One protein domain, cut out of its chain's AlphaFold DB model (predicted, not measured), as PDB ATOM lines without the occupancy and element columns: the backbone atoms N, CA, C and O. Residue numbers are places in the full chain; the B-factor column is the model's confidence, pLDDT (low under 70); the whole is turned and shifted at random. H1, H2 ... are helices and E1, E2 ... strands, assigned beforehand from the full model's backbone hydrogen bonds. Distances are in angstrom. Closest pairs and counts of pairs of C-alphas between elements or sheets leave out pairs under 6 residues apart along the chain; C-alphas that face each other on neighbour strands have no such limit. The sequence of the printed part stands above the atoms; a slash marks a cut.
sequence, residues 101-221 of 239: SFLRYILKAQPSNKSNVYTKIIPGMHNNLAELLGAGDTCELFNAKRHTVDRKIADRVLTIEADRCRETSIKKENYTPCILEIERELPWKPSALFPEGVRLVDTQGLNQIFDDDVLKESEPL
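AT A GLANCE: This is residues 101 to 221 of the 239 residues of an uncharacterized protein of Acidobacteria bacterium (UniProt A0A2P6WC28). A strongly twisted sheet of five strands has the long helix H2 lying along one face over E2 and E4, with the short helix H1 packed beside H2 towards the E3 edge. H2 runs on past the sheet, and the short helix H3 packs on its far end, off the sheet; no named helix covers the other face. The 121 printed residues include three named helices and five named strands, in the order E1 E2 H1 E3 H2 E4 E5 H3; the mixed sheet runs E3 E2 E4 E1 E5, and the class is mixed, helices and strands. The whole is elongated, 53 by 32 by 26 A, and only just compact, close to loose, with a radius of gyration of the C-alphas of 16.4 A.

HOW THE PARTS SIT: E1, residues 102 to 108, is parallel to its neighbour E4, residues 179 to 187, at 20 degrees, with N 104 and O 182 2.8 A apart. E2, residues 114 to 119, is antiparallel to E4, with N 183 and O 116 2.8 A apart. E3, residues 145 to 150, is an edge strand antiparallel to E2, with N 115 and O 149 2.8 A apart; residues 137 to 138 pair with its residues 145 to 146, antiparallel. The other edge strand, E5, residues 199 to 202, is antiparallel to E1, with N 105 and O 200 2.8 A apart. H2, residues 151 to 170, is on the sheet at a height of 11.2 A, over E2 and E4, and runs along the strands, at 14 degrees to E2 on the local plane. E3, H2 and E4 form a split strand-helix-strand unit, two strands running the same way with E2 between them, and its crossover is right-handed. H1, residues 127 to 133, is on the sheet at a height of 10.1 A. H1 touches residues 153 to 160 of H2 at a shallow tilt of 22 degrees, opposite ways; the closest C-alphas, of Leu 129 and Val 157, are 6.3 A apart. H3, residues 211 to 217, is not on the sheet. It touches residues 165 to 170 of H2 at a shallow tilt of 33 degrees, only just short of steep, the same way; the closest C-alphas, of Ser 169 and Asp 212, are 5.1 A apart. Every O i to N i+4 pair is within hydrogen-bond range in H1 and H2, and 2 of 3 in H3.

IN THESE COORDINATES: E1 begins at C-alpha 102, (277.620, 296.705, 267.608), and is 19.1 A long. H2 measures 28.9 A and ends at C-alpha 170, (284.278, 290.900, 245.417). E4 measures 23.8 A. H3 ends at C-alpha 217, (283.294, 280.733, 249.837).

THE WHOLE: The C-alphas farthest apart, of Ala 109 and Pro 220, are 54.0 A apart. The printed part has no cut. The links H1 to E3 and E4 to E5 are long. The mean pLDDT of the printed part is 81.3, and it is under 70 at residues 140 to 142, 191 to 193, 195 and 205 to 221.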
ATOM      1  N   SER A 101     278.977 295.485 263.081       77.56
ATOM      2  CA  SER A 101     279.488 296.003 264.359       77.56
ATOM      3  C   SER A 101     278.337 296.244 265.329       77.56
ATOM      4  O   SER A 101     277.185 296.352 264.910       77.56
ATOM      5  N   PHE A 102     278.633 296.338 266.623       85.81
ATOM      6  CA  PHE A 102     277.620 296.705 267.608       85.81
ATOM      7  C   PHE A 102     277.222 298.174 267.440       85.81
ATOM      8  O   PHE A 102     278.075 299.064 267.453       85.81
ATOM      9  N   LEU A 103     275.925 298.449 267.323       88.00
ATOM     10  CA  LEU A 103     275.404 299.813 267.342       88.00
ATOM     11  C   LEU A 103     274.719 300.048 268.683       88.00
ATOM     12  O   LEU A 103     273.639 299.521 268.943       88.00
ATOM     13  N   ARG A 104     275.359 300.838 269.547       90.81
ATOM     14  CA  ARG A 104     274.817 301.226 270.849       90.81
ATOM     15  C   ARG A 104     274.137 302.586 270.752       90.81
ATOM     16  O   ARG A 104     274.734 303.583 270.349       90.81
ATOM     17  N   TYR A 105     272.899 302.642 271.206       90.69
ATOM     18  CA  TYR A 105     272.082 303.842 271.254       90.69
ATOM     19  C   TYR A 105     271.763 304.205 272.696       90.69
ATOM     20  O   TYR A 105     271.221 303.390 273.435       90.69
ATOM     21  N   ILE A 106     272.076 305.436 273.090       90.31
ATOM     22  CA  ILE A 106     271.795 305.973 274.422       90.31
ATOM     23  C   ILE A 106     270.673 306.998 274.295       90.31
ATOM     24  O   ILE A 106     270.848 308.029 273.641       90.31
ATOM     25  N   LEU A 107     269.524 306.732 274.915       85.75
ATOM     26  CA  LEU A 107     268.399 307.671 274.909       85.75
ATOM     27  C   LEU A 107     268.638 308.788 275.933       85.75
ATOM     28  O   LEU A 107     268.835 308.511 277.117       85.75
ATOM     29  N   LYS A 108     268.606 310.048 275.487       86.19
ATOM     30  CA  LYS A 108     268.792 311.242 276.332       86.19
ATOM     31  C   LYS A 108     267.838 312.364 275.936       86.19
ATOM     32  O   LYS A 108     267.604 312.559 274.745       86.19
ATOM     33  N   ALA A 109     267.362 313.168 276.890       83.81
ATOM     34  CA  ALA A 109     266.608 314.392 276.584       83.81
ATOM     35  C   ALA A 109     267.394 315.356 275.684       83.81
ATOM     36  O   ALA A 109     266.846 315.943 274.754       83.81
ATOM     37  N   GLN A 110     268.689 315.516 275.968       87.38
ATOM     38  CA  GLN A 110     269.584 316.429 275.263       87.38
ATOM     39  C   GLN A 110     270.801 315.654 274.748       87.38
ATOM     40  O   GLN A 110     271.814 315.564 275.443       87.38
ATOM     41  N   PRO A 111     270.700 315.030 273.563       90.06
ATOM     42  CA  PRO A 111     271.795 314.261 272.994       90.06
ATOM     43  C   PRO A 111     272.899 315.177 272.460       90.06
ATOM     44  O   PRO A 111     272.646 316.227 271.864       90.06
ATOM     45  N   SER A 112     274.138 314.731 272.605       91.81
ATOM     46  CA  SER A 112     275.291 315.290 271.915       91.81
ATOM     47  C   SER A 112     275.257 314.965 270.416       91.81
ATOM     48  O   SER A 112     274.741 313.933 269.990       91.81
ATOM     49  N   ASN A 113     275.882 315.818 269.599       91.75
ATOM     50  CA  ASN A 113     276.155 315.520 268.185       91.75
ATOM     51  C   ASN A 113     277.438 314.684 267.990       91.75
ATOM     52  O   ASN A 113     277.939 314.541 266.871       91.75
ATOM     53  N   LYS A 114     278.008 314.167 269.081       93.94
ATOM     54  CA  LYS A 114     279.189 313.309 269.067       93.94
ATOM     55  C   LYS A 114     278.795 311.833 269.107       93.94
ATOM     56  O   LYS A 114     277.775 311.463 269.684       93.94
ATOM     57  N   SER A 115     279.653 311.009 268.527       93.44
ATOM     58  CA  SER A 115     279.593 309.552 268.587       93.44
ATOM     59  C   SER A 115     280.936 309.021 269.064       93.44
ATOM     60  O   SER A 115     281.982 309.561 268.689       93.44
ATOM     61  N   ASN A 116     280.910 307.941 269.836       93.88
ATOM     62  CA  ASN A 116     282.112 307.188 270.173       93.88
ATOM     63  C   ASN A 116     282.244 306.023 269.193       93.88
ATOM     64  O   ASN A 116     281.325 305.219 269.055       93.88
ATOM     65  N   VAL A 117     283.374 305.942 268.499       93.19
ATOM     66  CA  VAL A 117     283.706 304.844 267.586       93.19
ATOM     67  C   VAL A 117     284.832 304.040 268.219       93.19
ATOM     68  O   VAL A 117     285.897 304.587 268.505       93.19
ATOM     69  N   TYR A 118     284.595 302.753 268.442       92.50
ATOM     70  CA  TYR A 118     285.568 301.836 269.021       92.50
ATOM     71  C   TYR A 118     286.209 301.020 267.911       92.50
ATOM     72  O   TYR A 118     285.517 300.318 267.167       92.50
ATOM     73  N   THR A 119     287.531 301.126 267.780       91.69
ATOM     74  CA  THR A 119     288.254 300.515 266.665       91.69
ATOM     75  C   THR A 119     289.476 299.711 267.074       91.69
ATOM     76  O   THR A 119     290.101 299.955 268.107       91.69
ATOM     77  N   LYS A 120     289.853 298.779 266.196       91.44
ATOM     78  CA  LYS A 120     291.147 298.098 266.181       91.44
ATOM     79  C   LYS A 120     291.842 298.363 264.843       91.44
ATOM     80  O   LYS A 120     291.796 297.563 263.913       91.44
ATOM     81  N   ILE A 121     292.444 299.544 264.727       89.94
ATOM     82  CA  ILE A 121     293.150 299.984 263.516       89.94
ATOM     83  C   ILE A 121     294.389 299.111 263.267       89.94
ATOM     84  O   ILE A 121     295.180 298.860 264.174       89.94
ATOM     85  N   ILE A 122     294.573 298.701 262.009       90.62
ATOM     86  CA  ILE A 122     295.737 297.961 261.521       90.62
ATOM     87  C   ILE A 122     296.498 298.924 260.600       90.62
ATOM     88  O   ILE A 122     295.932 299.354 259.585       90.62
ATOM     89  N   PRO A 123     297.745 299.305 260.938       89.62
ATOM     90  CA  PRO A 123     298.560 300.168 260.090       89.62
ATOM     91  C   PRO A 123     298.706 299.598 258.674       89.62
ATOM     92  O   PRO A 123     298.886 298.396 258.498       89.62
ATOM     93  N   GLY A 124     298.602 300.454 257.660       90.19
ATOM     94  CA  GLY A 124     298.638 300.057 256.247       90.19
ATOM     95  C   GLY A 124     297.280 299.628 255.687       90.19
ATOM     96  O   GLY A 124     296.993 299.922 254.532       90.19
ATOM     97  N   MET A 125     296.408 299.029 256.503       90.25
ATOM     98  CA  MET A 125     295.067 298.606 256.076       90.25
ATOM     99  C   MET A 125     294.020 299.705 256.315       90.25
ATOM    100  O   MET A 125     293.202 300.004 255.444       90.25
ATOM    101  N   HIS A 126     294.067 300.370 257.474       94.12
ATOM    102  CA  HIS A 126     293.017 301.292 257.937       94.12
ATOM    103  C   HIS A 126     293.447 302.768 257.959       94.12
ATOM    104  O   HIS A 126     292.829 303.570 258.651       94.12
ATOM    105  N   ASN A 127     294.480 303.149 257.198       92.12
ATOM    106  CA  ASN A 127     295.065 304.500 257.244       92.12
ATOM    107  C   ASN A 127     294.028 305.617 257.027       92.12
ATOM    108  O   ASN A 127     293.952 306.540 257.830       92.12
ATOM    109  N   ASN A 128     293.173 305.494 256.007       92.38
ATOM    110  CA  ASN A 128     292.151 306.504 255.702       92.38
ATOM    111  C   ASN A 128     291.124 306.653 256.839       92.38
ATOM    112  O   ASN A 128     290.638 307.747 257.108       92.38
ATOM    113  N   LEU A 129     290.779 305.547 257.507       93.06
ATOM    114  CA  LEU A 129     289.856 305.562 258.643       93.06
ATOM    115  C   LEU A 129     290.525 306.167 259.875       93.06
ATOM    116  O   LEU A 129     289.914 306.978 260.560       93.06
ATOM    117  N   ALA A 130     291.792 305.824 260.120       93.50
ATOM    118  CA  ALA A 130     292.591 306.393 261.198       93.50
ATOM    119  C   ALA A 130     292.733 307.918 261.061       93.50
ATOM    120  O   ALA A 130     292.603 308.634 262.049       93.50
ATOM    121  N   GLU A 131     292.942 308.416 259.841       94.56
ATOM    122  CA  GLU A 131     293.015 309.851 259.556       94.56
ATOM    123  C   GLU A 131     291.683 310.561 259.841       94.56
ATOM    124  O   GLU A 131     291.665 311.594 260.506       94.56
ATOM    125  N   LEU A 132     290.556 309.981 259.407       94.62
ATOM    126  CA  LEU A 132     289.221 310.543 259.655       94.62
ATOM    127  C   LEU A 132     288.825 310.528 261.135       94.62
ATOM    128  O   LEU A 132     288.137 311.438 261.595       94.62
ATOM    129  N   LEU A 133     289.214 309.481 261.864       94.38
ATOM    130  CA  LEU A 133     288.899 309.308 263.282       94.38
ATOM    131  C   LEU A 133     289.811 310.135 264.195       94.38
ATOM    132  O   LEU A 133     289.411 310.470 265.309       94.38
ATOM    133  N   GLY A 134     291.019 310.461 263.735       92.81
ATOM    134  CA  GLY A 134     292.011 311.198 264.505       92.81
ATOM    135  C   GLY A 134     292.531 310.424 265.721       92.81
ATOM    136  O   GLY A 134     292.479 309.192 265.793       92.81
ATOM    137  N   ALA A 135     293.065 311.164 266.695       89.12
ATOM    138  CA  ALA A 135     293.537 310.587 267.949       89.12
ATOM    139  C   ALA A 135     292.390 309.898 268.711       89.12
ATOM    140  O   ALA A 135     291.237 310.321 268.647       89.12
ATOM    141  N   GLY A 136     292.715 308.825 269.430       86.88
ATOM    142  CA  GLY A 136     291.756 308.078 270.235       86.88
ATOM    143  C   GLY A 136     292.375 307.625 271.548       86.88
ATOM    144  O   GLY A 136     293.587 307.403 271.626       86.88
ATOM    145  N   ASP A 137     291.527 307.472 272.557       88.56
ATOM    146  CA  ASP A 137     291.907 306.986 273.878       88.56
ATOM    147  C   ASP A 137     291.991 305.462 273.860       88.56
ATOM    148  O   ASP A 137     291.158 304.792 273.246       88.56
ATOM    149  N   THR A 138     292.973 304.892 274.554       83.19
ATOM    150  CA  THR A 138     293.041 303.433 274.706       83.19
ATOM    151  C   THR A 138     292.032 302.992 275.761       83.19
ATOM    152  O   THR A 138     292.011 303.541 276.861       83.19
ATOM    153  N   CYS A 139     291.197 302.007 275.435       74.19
ATOM    154  CA  CYS A 139     290.251 301.401 276.365       74.19
ATOM    155  C   CYS A 139     290.756 300.026 276.818       74.19
ATOM    156  O   CYS A 139     291.262 299.246 276.014       74.19
ATOM    157  N   GLU A 140     290.589 299.721 278.109       56.16
ATOM    158  CA  GLU A 140     291.054 298.465 278.721       56.16
ATOM    159  C   GLU A 140     290.354 297.223 278.143       56.16
ATOM    160  O   GLU A 140     290.929 296.135 278.099       56.16
ATOM    161  N   LEU A 141     289.121 297.376 277.649       52.44
ATOM    162  CA  LEU A 141     288.355 296.289 277.051       52.44
ATOM    163  C   LEU A 141     288.782 296.077 275.582       52.44
ATOM    164  O   LEU A 141     288.632 296.965 274.743       52.44
ATOM    165  N   PHE A 142     289.301 294.883 275.275       60.69
ATOM    166  CA  PHE A 142     289.694 294.416 273.931       60.69
ATOM    167  C   PHE A 142     290.841 295.169 273.229       60.69
ATOM    168  O   PHE A 142     291.021 295.000 272.020       60.69
ATOM    169  N   ASN A 143     291.644 295.966 273.949       72.38
ATOM    170  CA  ASN A 143     292.671 296.840 273.356       72.38
ATOM    171  C   ASN A 143     292.107 297.728 272.228       72.38
ATOM    172  O   ASN A 143     292.787 298.008 271.236       72.38
ATOM    173  N   ALA A 144     290.840 298.126 272.356       84.94
ATOM    174  CA  ALA A 144     290.190 299.005 271.402       84.94
ATOM    175  C   ALA A 144     290.612 300.458 271.652       84.94
ATOM    176  O   ALA A 144     290.857 300.869 272.789       84.94
ATOM    177  N   LYS A 145     290.653 301.258 270.587       90.94
ATOM    178  CA  LYS A 145     290.735 302.715 270.695       90.94
ATOM    179  C   LYS A 145     289.354 303.328 270.572       90.94
ATOM    180  O   LYS A 145     288.628 303.018 269.629       90.94
ATOM    181  N   ARG A 146     289.012 304.220 271.496       93.94
ATOM    182  CA  ARG A 146     287.804 305.042 271.441       93.94
ATOM    183  C   ARG A 146     288.120 306.377 270.787       93.94
ATOM    184  O   ARG A 146     288.979 307.116 271.259       93.94
ATOM    185  N   HIS A 147     287.367 306.704 269.749       95.19
ATOM    186  CA  HIS A 147     287.443 307.975 269.042       95.19
ATOM    187  C   HIS A 147     286.123 308.723 269.217       95.19
ATOM    188  O   HIS A 147     285.073 308.217 268.820       95.19
ATOM    189  N   THR A 148     286.165 309.919 269.800       95.75
ATOM    190  CA  THR A 148     284.984 310.782 269.923       95.75
ATOM    191  C   THR A 148     284.951 311.753 268.752       95.75
ATOM    192  O   THR A 148     285.733 312.700 268.685       95.75
ATOM    193  N   VAL A 149     284.027 311.531 267.823       95.62
ATOM    194  CA  VAL A 149     283.925 312.284 266.564       95.62
ATOM    195  C   VAL A 149     282.525 312.850 266.377       95.62
ATOM    196  O   VAL A 149     281.584 312.442 267.053       95.62
ATOM    197  N   ASP A 150     282.355 313.800 265.457       95.19
ATOM    198  CA  ASP A 150     281.011 314.232 265.065       95.19
ATOM    199  C   ASP A 150     280.232 313.086 264.417       95.19
ATOM    200  O   ASP A 150     280.790 312.273 263.676       95.19
ATOM    201  N   ARG A 151     278.912 313.063 264.620       89.31
ATOM    202  CA  ARG A 151     278.024 312.030 264.075       89.31
ATOM    203  C   ARG A 151     278.193 311.826 262.567       89.31
ATOM    204  O   ARG A 151     278.243 310.690 262.112       89.31
ATOM    205  N   LYS A 152     278.373 312.915 261.810       90.62
ATOM    206  CA  LYS A 152     278.628 312.867 260.358       90.62
ATOM    207  C   LYS A 152     279.915 312.112 260.006       90.62
ATOM    208  O   LYS A 152     279.956 311.422 258.992       90.62
ATOM    209  N   ILE A 153     280.958 312.247 260.826       93.38
ATOM    210  CA  ILE A 153     282.218 311.516 260.643       93.38
ATOM    211  C   ILE A 153     281.994 310.039 260.963       93.38
ATOM    212  O   ILE A 153     282.394 309.194 260.171       93.38
ATOM    213  N   ALA A 154     281.297 309.722 262.058       91.12
ATOM    214  CA  ALA A 154     280.968 308.336 262.401       91.12
ATOM    215  C   ALA A 154     280.146 307.638 261.302       91.12
ATOM    216  O   ALA A 154     280.430 306.492 260.962       91.12
ATOM    217  N   ASP A 155     279.165 308.328 260.711       88.56
ATOM    218  CA  ASP A 155     278.390 307.822 259.569       88.56
ATOM    219  C   ASP A 155     279.279 307.566 258.349       88.56
ATOM    220  O   ASP A 155     279.210 306.502 257.738       88.56
ATOM    221  N   ARG A 156     280.171 308.509 258.032       90.62
ATOM    222  CA  ARG A 156     281.108 308.373 256.914       90.62
ATOM    223  C   ARG A 156     282.083 307.210 257.109       90.62
ATOM    224  O   ARG A 156     282.349 306.489 256.155       90.62
ATOM    225  N   VAL A 157     282.609 307.025 258.319       91.38
ATOM    226  CA  VAL A 157     283.535 305.930 258.653       91.38
ATOM    227  C   VAL A 157     282.834 304.576 258.525       91.38
ATOM    228  O   VAL A 157     283.402 303.680 257.908       91.38
ATOM    229  N   LEU A 158     281.586 304.445 258.993       87.00
ATOM    230  CA  LEU A 158     280.783 303.236 258.758       87.00
ATOM    231  C   LEU A 158     280.601 302.931 257.273       87.00
ATOM    232  O   LEU A 158     280.747 301.784 256.870       87.00
ATOM    233  N   THR A 159     280.265 303.941 256.466       87.38
ATOM    234  CA  THR A 159     280.069 303.750 255.024       87.38
ATOM    235  C   THR A 159     281.353 303.280 254.352       87.38
ATOM    236  O   THR A 159     281.331 302.269 253.665       87.38
ATOM    237  N   ILE A 160     282.484 303.941 254.620       90.06
ATOM    238  CA  ILE A 160     283.785 303.543 254.061       90.06
ATOM    239  C   ILE A 160     284.146 302.112 254.473       90.06
ATOM    240  O   ILE A 160     284.657 301.349 253.658       90.06
ATOM    241  N   GLU A 161     283.898 301.746 255.729       89.31
ATOM    242  CA  GLU A 161     284.177 300.404 256.233       89.31
ATOM    243  C   GLU A 161     283.319 299.340 255.541       89.31
ATOM    244  O   GLU A 161     283.841 298.316 255.097       89.31
ATOM    245  N   ALA A 162     282.017 299.596 255.408       84.31
ATOM    246  CA  ALA A 162     281.092 298.706 254.716       84.31
ATOM    247  C   ALA A 162     281.466 298.543 253.233       84.31
ATOM    248  O   ALA A 162     281.538 297.415 252.743       84.31
ATOM    249  N   ASP A 163     281.782 299.645 252.547       86.50
ATOM    250  CA  ASP A 163     282.209 299.637 251.146       86.50
ATOM    251  C   ASP A 163     283.508 298.839 250.967       86.50
ATOM    252  O   ASP A 163     283.601 297.997 250.075       86.50
ATOM    253  N   ARG A 164     284.489 299.013 251.863       87.00
ATOM    254  CA  ARG A 164     285.741 298.237 251.842       87.00
ATOM    255  C   ARG A 164     285.516 296.750 252.062       87.00
ATOM    256  O   ARG A 164     286.096 295.942 251.336       87.00
ATOM    257  N   CYS A 165     284.679 296.378 253.029       83.38
ATOM    258  CA  CYS A 165     284.317 294.979 253.253       83.38
ATOM    259  C   CYS A 165     283.705 294.358 251.993       83.38
ATOM    260  O   CYS A 165     284.026 293.224 251.638       83.38
ATOM    261  N   ARG A 166     282.868 295.122 251.290       83.06
ATOM    262  CA  ARG A 166     282.223 294.693 250.053       83.06
ATOM    263  C   ARG A 166     283.194 294.556 248.893       83.06
ATOM    264  O   ARG A 166     283.277 293.499 248.269       83.06
ATOM    265  N   GLU A 167     283.971 295.598 248.619       85.38
ATOM    266  CA  GLU A 167     284.950 295.609 247.529       85.38
ATOM    267  C   GLU A 167     285.986 294.495 247.672       85.38
ATOM    268  O   GLU A 167     286.263 293.778 246.711       85.38
ATOM    269  N   THR A 168     286.549 294.334 248.869       83.12
ATOM    270  CA  THR A 168     287.579 293.318 249.137       83.12
ATOM    271  C   THR A 168     287.020 291.910 249.023       83.12
ATOM    272  O   THR A 168     287.717 291.005 248.579       83.12
ATOM    273  N   SER A 169     285.743 291.714 249.324       76.62
ATOM    274  CA  SER A 169     285.100 290.420 249.140       76.62
ATOM    275  C   SER A 169     284.834 290.081 247.680       76.62
ATOM    276  O   SER A 169     285.136 288.968 247.257       76.62
ATOM    277  N   ILE A 170     284.397 291.055 246.876       78.75
ATOM    278  CA  ILE A 170     284.278 290.900 245.417       78.75
ATOM    279  C   ILE A 170     285.643 290.581 244.790       78.75
ATOM    280  O   ILE A 170     285.741 289.725 243.913       78.75
ATOM    281  N   LYS A 171     286.711 291.248 245.249       80.75
ATOM    282  CA  LYS A 171     288.086 291.037 244.763       80.75
ATOM    283  C   LYS A 171     288.784 289.814 245.371       80.75
ATOM    284  O   LYS A 171     289.908 289.521 244.978       80.75
ATOM    285  N   LYS A 172     288.145 289.109 246.314       78.69
ATOM    286  CA  LYS A 172     288.739 288.014 247.105       78.69
ATOM    287  C   LYS A 172     290.037 288.410 247.831       78.69
ATOM    288  O   LYS A 172     290.937 287.600 248.026       78.69
ATOM    289  N   GLU A 173     290.123 289.662 248.260       81.31
ATOM    290  CA  GLU A 173     291.216 290.196 249.065       81.31
ATOM    291  C   GLU A 173     290.944 290.005 250.566       81.31
ATOM    292  O   GLU A 173     289.800 289.962 251.045       81.31
ATOM    293  N   ASN A 174     292.024 289.907 251.341       81.06
ATOM    294  CA  ASN A 174     291.940 289.837 252.793       81.06
ATOM    295  C   ASN A 174     291.761 291.239 253.379       81.06
ATOM    296  O   ASN A 174     292.659 292.076 253.307       81.06
ATOM    297  N   TYR A 175     290.609 291.459 254.005       84.88
ATOM    298  CA  TYR A 175     290.295 292.655 254.773       84.88
ATOM    299  C   TYR A 175     289.774 292.241 256.139       84.88
ATOM    300  O   TYR A 175     288.953 291.327 256.240       84.88
ATOM    301  N   THR A 176     290.260 292.894 257.187       85.94
ATOM    302  CA  THR A 176     289.800 292.660 258.554       85.94
ATOM    303  C   THR A 176     289.071 293.904 259.029       85.94
ATOM    304  O   THR A 176     289.736 294.922 259.206       85.94
ATOM    305  N   PRO A 177     287.751 293.840 259.272       87.50
ATOM    306  CA  PRO A 177     287.019 295.004 259.729       87.50
ATOM    307  C   PRO A 177     287.597 295.575 261.026       87.50
ATOM    308  O   PRO A 177     287.966 294.834 261.941       87.50
ATOM    309  N   CYS A 178     287.690 296.898 261.113       89.31
ATOM    310  CA  CYS A 178     288.320 297.593 262.227       89.31
ATOM    311  C   CYS A 178     287.326 298.211 263.203       89.31
ATOM    312  O   CYS A 178     287.729 298.546 264.315       89.31
ATOM    313  N   ILE A 179     286.069 298.416 262.804       90.44
ATOM    314  CA  ILE A 179     285.033 299.007 263.658       90.44
ATOM    315  C   ILE A 179     284.387 297.896 264.481       90.44
ATOM    316  O   ILE A 179     283.743 297.007 263.935       90.44
ATOM    317  N   LEU A 180     284.546 297.968 265.800       87.19
ATOM    318  CA  LEU A 180     283.977 296.992 266.732       87.19
ATOM    319  C   LEU A 180     282.593 297.434 267.209       87.19
ATOM    320  O   LEU A 180     281.658 296.637 267.284       87.19
ATOM    321  N   GLU A 181     282.468 298.721 267.521       89.44
ATOM    322  CA  GLU A 181     281.252 299.295 268.076       89.44
ATOM    323  C   GLU A 181     281.152 300.782 267.737       89.44
ATOM    324  O   GLU A 181     282.161 301.494 267.684       89.44
ATOM    325  N   ILE A 182     279.924 301.266 267.566       90.44
ATOM    326  CA  ILE A 182     279.622 302.692 267.577       90.44
ATOM    327  C   ILE A 182     278.534 302.993 268.593       90.44
ATOM    328  O   ILE A 182     277.424 302.474 268.512       90.44
ATOM    329  N   GLU A 183     278.840 303.915 269.494       91.50
ATOM    330  CA  GLU A 183     277.926 304.426 270.500       91.50
ATOM    331  C   GLU A 183     277.456 305.833 270.125       91.50
ATOM    332  O   GLU A 183     278.249 306.709 269.757       91.50
ATOM    333  N   ARG A 184     276.140 306.048 270.198       91.00
ATOM    334  CA  ARG A 184     275.483 307.285 269.773       91.00
ATOM    335  C   ARG A 184     274.420 307.706 270.761       91.00
ATOM    336  O   ARG A 184     273.621 306.893 271.219       91.00
ATOM    337  N   GLU A 185     274.350 309.004 270.999       91.69
ATOM    338  CA  GLU A 185     273.250 309.592 271.747       91.69
ATOM    339  C   GLU A 185     272.093 309.915 270.804       91.69
ATOM    340  O   GLU A 185     272.275 310.433 269.696       91.69
ATOM    341  N   LEU A 186     270.885 309.585 271.243       87.06
ATOM    342  CA  LEU A 186     269.656 309.850 270.515       87.06
ATOM    343  C   LEU A 186     268.712 310.683 271.369       87.06
ATOM    344  O   LEU A 186     268.634 310.458 272.580       87.06
ATOM    345  N   PRO A 187     267.958 311.604 270.743       86.50
ATOM    346  CA  PRO A 187     266.925 312.324 271.459       86.50
ATOM    347  C   PRO A 187     265.871 311.319 271.909       86.50
ATOM    348  O   PRO A 187     265.318 310.580 271.089       86.50
ATOM    349  N   TRP A 188     265.609 311.290 273.211       85.31
ATOM    350  CA  TRP A 188     264.487 310.552 273.762       85.31
ATOM    351  C   TRP A 188     263.184 311.155 273.230       85.31
ATOM    352  O   TRP A 188     263.028 312.375 273.148       85.31
ATOM    353  N   LYS A 189     262.252 310.291 272.833       75.19
ATOM    354  CA  LYS A 189     260.934 310.682 272.331       75.19
ATOM    355  C   LYS A 189     259.855 310.042 273.196       75.19
ATOM    356  O   LYS A 189     260.057 308.920 273.648       75.19
ATOM    357  N   PRO A 190     258.671 310.665 273.332       71.00
ATOM    358  CA  PRO A 190     257.539 310.041 274.021       71.00
ATOM    359  C   PRO A 190     257.100 308.693 273.424       71.00
ATOM    360  O   PRO A 190     256.441 307.916 274.105       71.00
ATOM    361  N   SER A 191     257.449 308.423 272.159       68.19
ATOM    362  CA  SER A 191     257.223 307.144 271.477       68.19
ATOM    363  C   SER A 191     258.235 306.052 271.840       68.19
ATOM    364  O   SER A 191     258.027 304.904 271.456       68.19
ATOM    365  N   ALA A 192     259.331 306.379 272.531       66.62
ATOM    366  CA  ALA A 192     260.305 305.396 272.985       66.62
ATOM    367  C   ALA A 192     259.716 304.543 274.114       66.62
ATOM    368  O   ALA A 192     259.053 305.050 275.021       66.62
ATOM    369  N   LEU A 193     259.992 303.239 274.084       67.25
ATOM    370  CA  LEU A 193     259.475 302.301 275.086       67.25
ATOM    371  C   LEU A 193     260.257 302.338 276.397       67.25
ATOM    372  O   LEU A 193     259.727 301.979 277.451       67.25
ATOM    373  N   PHE A 194     261.500 302.811 276.336       72.06
ATOM    374  CA  PHE A 194     262.390 302.919 277.481       72.06
ATOM    375  C   PHE A 194     262.561 304.374 277.945       72.06
ATOM    376  O   PHE A 194     262.496 305.295 277.123       72.06
ATOM    377  N   PRO A 195     262.778 304.598 279.254       69.06
ATOM    378  CA  PRO A 195     263.141 305.909 279.783       69.06
ATOM    379  C   PRO A 195     264.547 306.341 279.345       69.06
ATOM    380  O   PRO A 195     265.313 305.577 278.752       69.06
ATOM    381  N   GLU A 196     264.895 307.584 279.669       73.12
ATOM    382  CA  GLU A 196     266.252 308.103 279.497       73.12
ATOM    383  C   GLU A 196     267.295 307.271 280.255       73.12
ATOM    384  O   GLU A 196     267.019 306.684 281.302       73.12
ATOM    385  N   GLY A 197     268.514 307.227 279.719       70.56
ATOM    386  CA  GLY A 197     269.640 306.502 280.314       70.56
ATOM    387  C   GLY A 197     269.703 305.015 279.961       70.56
ATOM    388  O   GLY A 197     270.761 304.409 280.139       70.56
ATOM    389  N   VAL A 198     268.635 304.439 279.394       80.88
ATOM    390  CA  VAL A 198     268.670 303.079 278.841       80.88
ATOM    391  C   VAL A 198     269.498 303.053 277.562       80.88
ATOM    392  O   VAL A 198     269.411 303.945 276.707       80.88
ATOM    393  N   ARG A 199     270.306 302.001 277.437       88.00
ATOM    394  CA  ARG A 199     271.149 301.740 276.275       88.00
ATOM    395  C   ARG A 199     270.577 300.577 275.484       88.00
ATOM    396  O   ARG A 199     270.343 299.509 276.033       88.00
ATOM    397  N   LEU A 200     270.362 300.779 274.194       87.94
ATOM    398  CA  LEU A 200     269.880 299.752 273.276       87.94
ATOM    399  C   LEU A 200     271.019 299.369 272.346       87.94
ATOM    400  O   LEU A 200     271.614 300.247 271.727       87.94
ATOM    401  N   VAL A 201     271.331 298.082 272.260       88.31
ATOM    402  CA  VAL A 201     272.424 297.578 271.433       88.31
ATOM    403  C   VAL A 201     271.849 296.713 270.321       88.31
ATOM    404  O   VAL A 201     271.324 295.627 270.573       88.31
ATOM    405  N   ASP A 202     271.951 297.214 269.092       87.19
ATOM    406  CA  ASP A 202     271.714 296.439 267.878       87.19
ATOM    407  C   ASP A 202     272.977 295.636 267.566       87.19
ATOM    408  O   ASP A 202     274.081 296.190 267.495       87.19
ATOM    409  N   THR A 203     272.830 294.323 267.432       82.75
ATOM    410  CA  THR A 203     273.958 293.414 267.240       82.75
ATOM    411  C   THR A 203     274.001 292.884 265.816       82.75
ATOM    412  O   THR A 203     272.981 292.778 265.127       82.75
ATOM    413  N   GLN A 204     275.186 292.438 265.399       74.88
ATOM    414  CA  GLN A 204     275.290 291.537 264.259       74.88
ATOM    415  C   GLN A 204     274.406 290.300 264.489       74.88
ATOM    416  O   GLN A 204     274.188 289.862 265.624       74.88
ATOM    417  N   GLY A 205     273.853 289.758 263.408       67.25
ATOM    418  CA  GLY A 205     273.128 288.502 263.446       67.25
ATOM    419  C   GLY A 205     274.029 287.315 263.778       67.25
ATOM    420  O   GLY A 205     275.149 287.207 263.283       67.25
ATOM    421  N   LEU A 206     273.518 286.388 264.583       57.66
ATOM    422  CA  LEU A 206     274.144 285.087 264.810       57.66
ATOM    423  C   LEU A 206     274.226 284.336 263.472       57.66
ATOM    424  O   LEU A 206     273.253 284.331 262.716       57.66
ATOM    425  N   ASN A 207     275.391 283.757 263.167       53.38
ATOM    426  CA  ASN A 207     275.692 283.076 261.895       53.38
ATOM    427  C   ASN A 207     275.472 283.939 260.641       53.38
ATOM    428  O   ASN A 207     275.237 283.414 259.555       53.38
ATOM    429  N   GLN A 208     275.511 285.265 260.780       63.09
ATOM    430  CA  GLN A 208     275.291 286.159 259.656       63.09
ATOM    431  C   GLN A 208     276.497 286.125 258.717       63.09
ATOM    432  O   GLN A 208     277.514 286.764 258.981       63.09
ATOM    433  N   ILE A 209     276.347 285.376 257.627       59.25
ATOM    434  CA  ILE A 209     277.230 285.426 256.467       59.25
ATOM    435  C   ILE A 209     276.819 286.659 255.664       59.25
ATOM    436  O   ILE A 209     275.644 286.816 255.321       59.25
ATOM    437  N   PHE A 210     277.753 287.570 255.407       63.81
ATOM    438  CA  PHE A 210     277.477 288.694 254.519       63.81
ATOM    439  C   PHE A 210     277.497 288.194 253.071       63.81
ATOM    440  O   PHE A 210     278.299 287.324 252.749       63.81
ATOM    441  N   ASP A 211     276.652 288.740 252.188       58.88
ATOM    442  CA  ASP A 211     276.597 288.351 250.758       58.88
ATOM    443  C   ASP A 211     277.996 288.338 250.108       58.88
ATOM    444  O   ASP A 211     278.330 287.517 249.259       58.88
ATOM    445  N   ASP A 212     278.829 289.249 250.585       58.16
ATOM    446  CA  ASP A 212     280.232 289.415 250.263       58.16
ATOM    447  C   ASP A 212     281.100 288.215 250.710       58.16
ATOM    448  O   ASP A 212     281.921 287.715 249.943       58.16
ATOM    449  N   ASP A 213     280.893 287.684 251.915       55.97
ATOM    450  CA  ASP A 213     281.621 286.514 252.419       55.97
ATOM    451  C   ASP A 213     281.245 285.236 251.642       55.97
ATOM    452  O   ASP A 213     282.107 284.395 251.385       55.97
ATOM    453  N   VAL A 214     280.002 285.132 251.148       54.78
ATOM    454  CA  VAL A 214     279.568 284.035 250.254       54.78
ATOM    455  C   VAL A 214     280.374 284.028 248.946       54.78
ATOM    456  O   VAL A 214     280.716 282.965 248.421       54.78
ATOM    457  N   LEU A 215     280.743 285.203 248.417       52.44
ATOM    458  CA  LEU A 215     281.574 285.308 247.207       52.44
ATOM    459  C   LEU A 215     282.997 284.772 247.429       52.44
ATOM    460  O   LEU A 215     283.594 284.238 246.489       52.44
ATOM    461  N   LYS A 216     283.525 284.845 248.660       52.97
ATOM    462  CA  LYS A 216     284.793 284.194 249.029       52.97
ATOM    463  C   LYS A 216     284.653 282.673 249.112       52.97
ATOM    464  O   LYS A 216     285.552 281.975 248.656       52.97
ATOM    465  N   GLU A 217     283.535 282.173 249.637       49.16
ATOM    466  CA  GLU A 217     283.294 280.733 249.837       49.16
ATOM    467  C   GLU A 217     282.866 279.974 248.570       49.16
ATOM    468  O   GLU A 217     282.955 278.752 248.537       49.16
ATOM    469  N   SER A 218     282.461 280.668 247.502       45.44
ATOM    470  CA  SER A 218     282.056 280.067 246.215       45.44
ATOM    471  C   SER A 218     283.183 279.431 245.373       45.44
ATOM    472  O   SER A 218     282.998 279.170 244.181       45.44
ATOM    473  N   GLU A 219     284.351 279.144 245.955       43.56
ATOM    474  CA  GLU A 219     285.228 278.123 245.373       43.56
ATOM    475  C   GLU A 219     284.554 276.748 245.498       43.56
ATOM    476  O   GLU A 219     283.836 276.505 246.470       43.56
ATOM    477  N   PRO A 220     284.745 275.821 244.541       40.19
ATOM    478  CA  PRO A 220     284.309 274.457 244.759       40.19
ATOM    479  C   PRO A 220     285.079 273.940 245.971       40.19
ATOM    480  O   PRO A 220     286.283 273.707 245.891       40.19
ATOM    481  N   LEU A 221     284.379 273.800 247.102       45.09
ATOM    482  CA  LEU A 221     284.835 272.999 248.229       45.09
ATOM    483  C   LEU A 221     285.298 271.679 247.631       45.09
ATOM    484  O   LEU A 221     284.498 270.938 247.059       45.09
TER     485      LEU A 221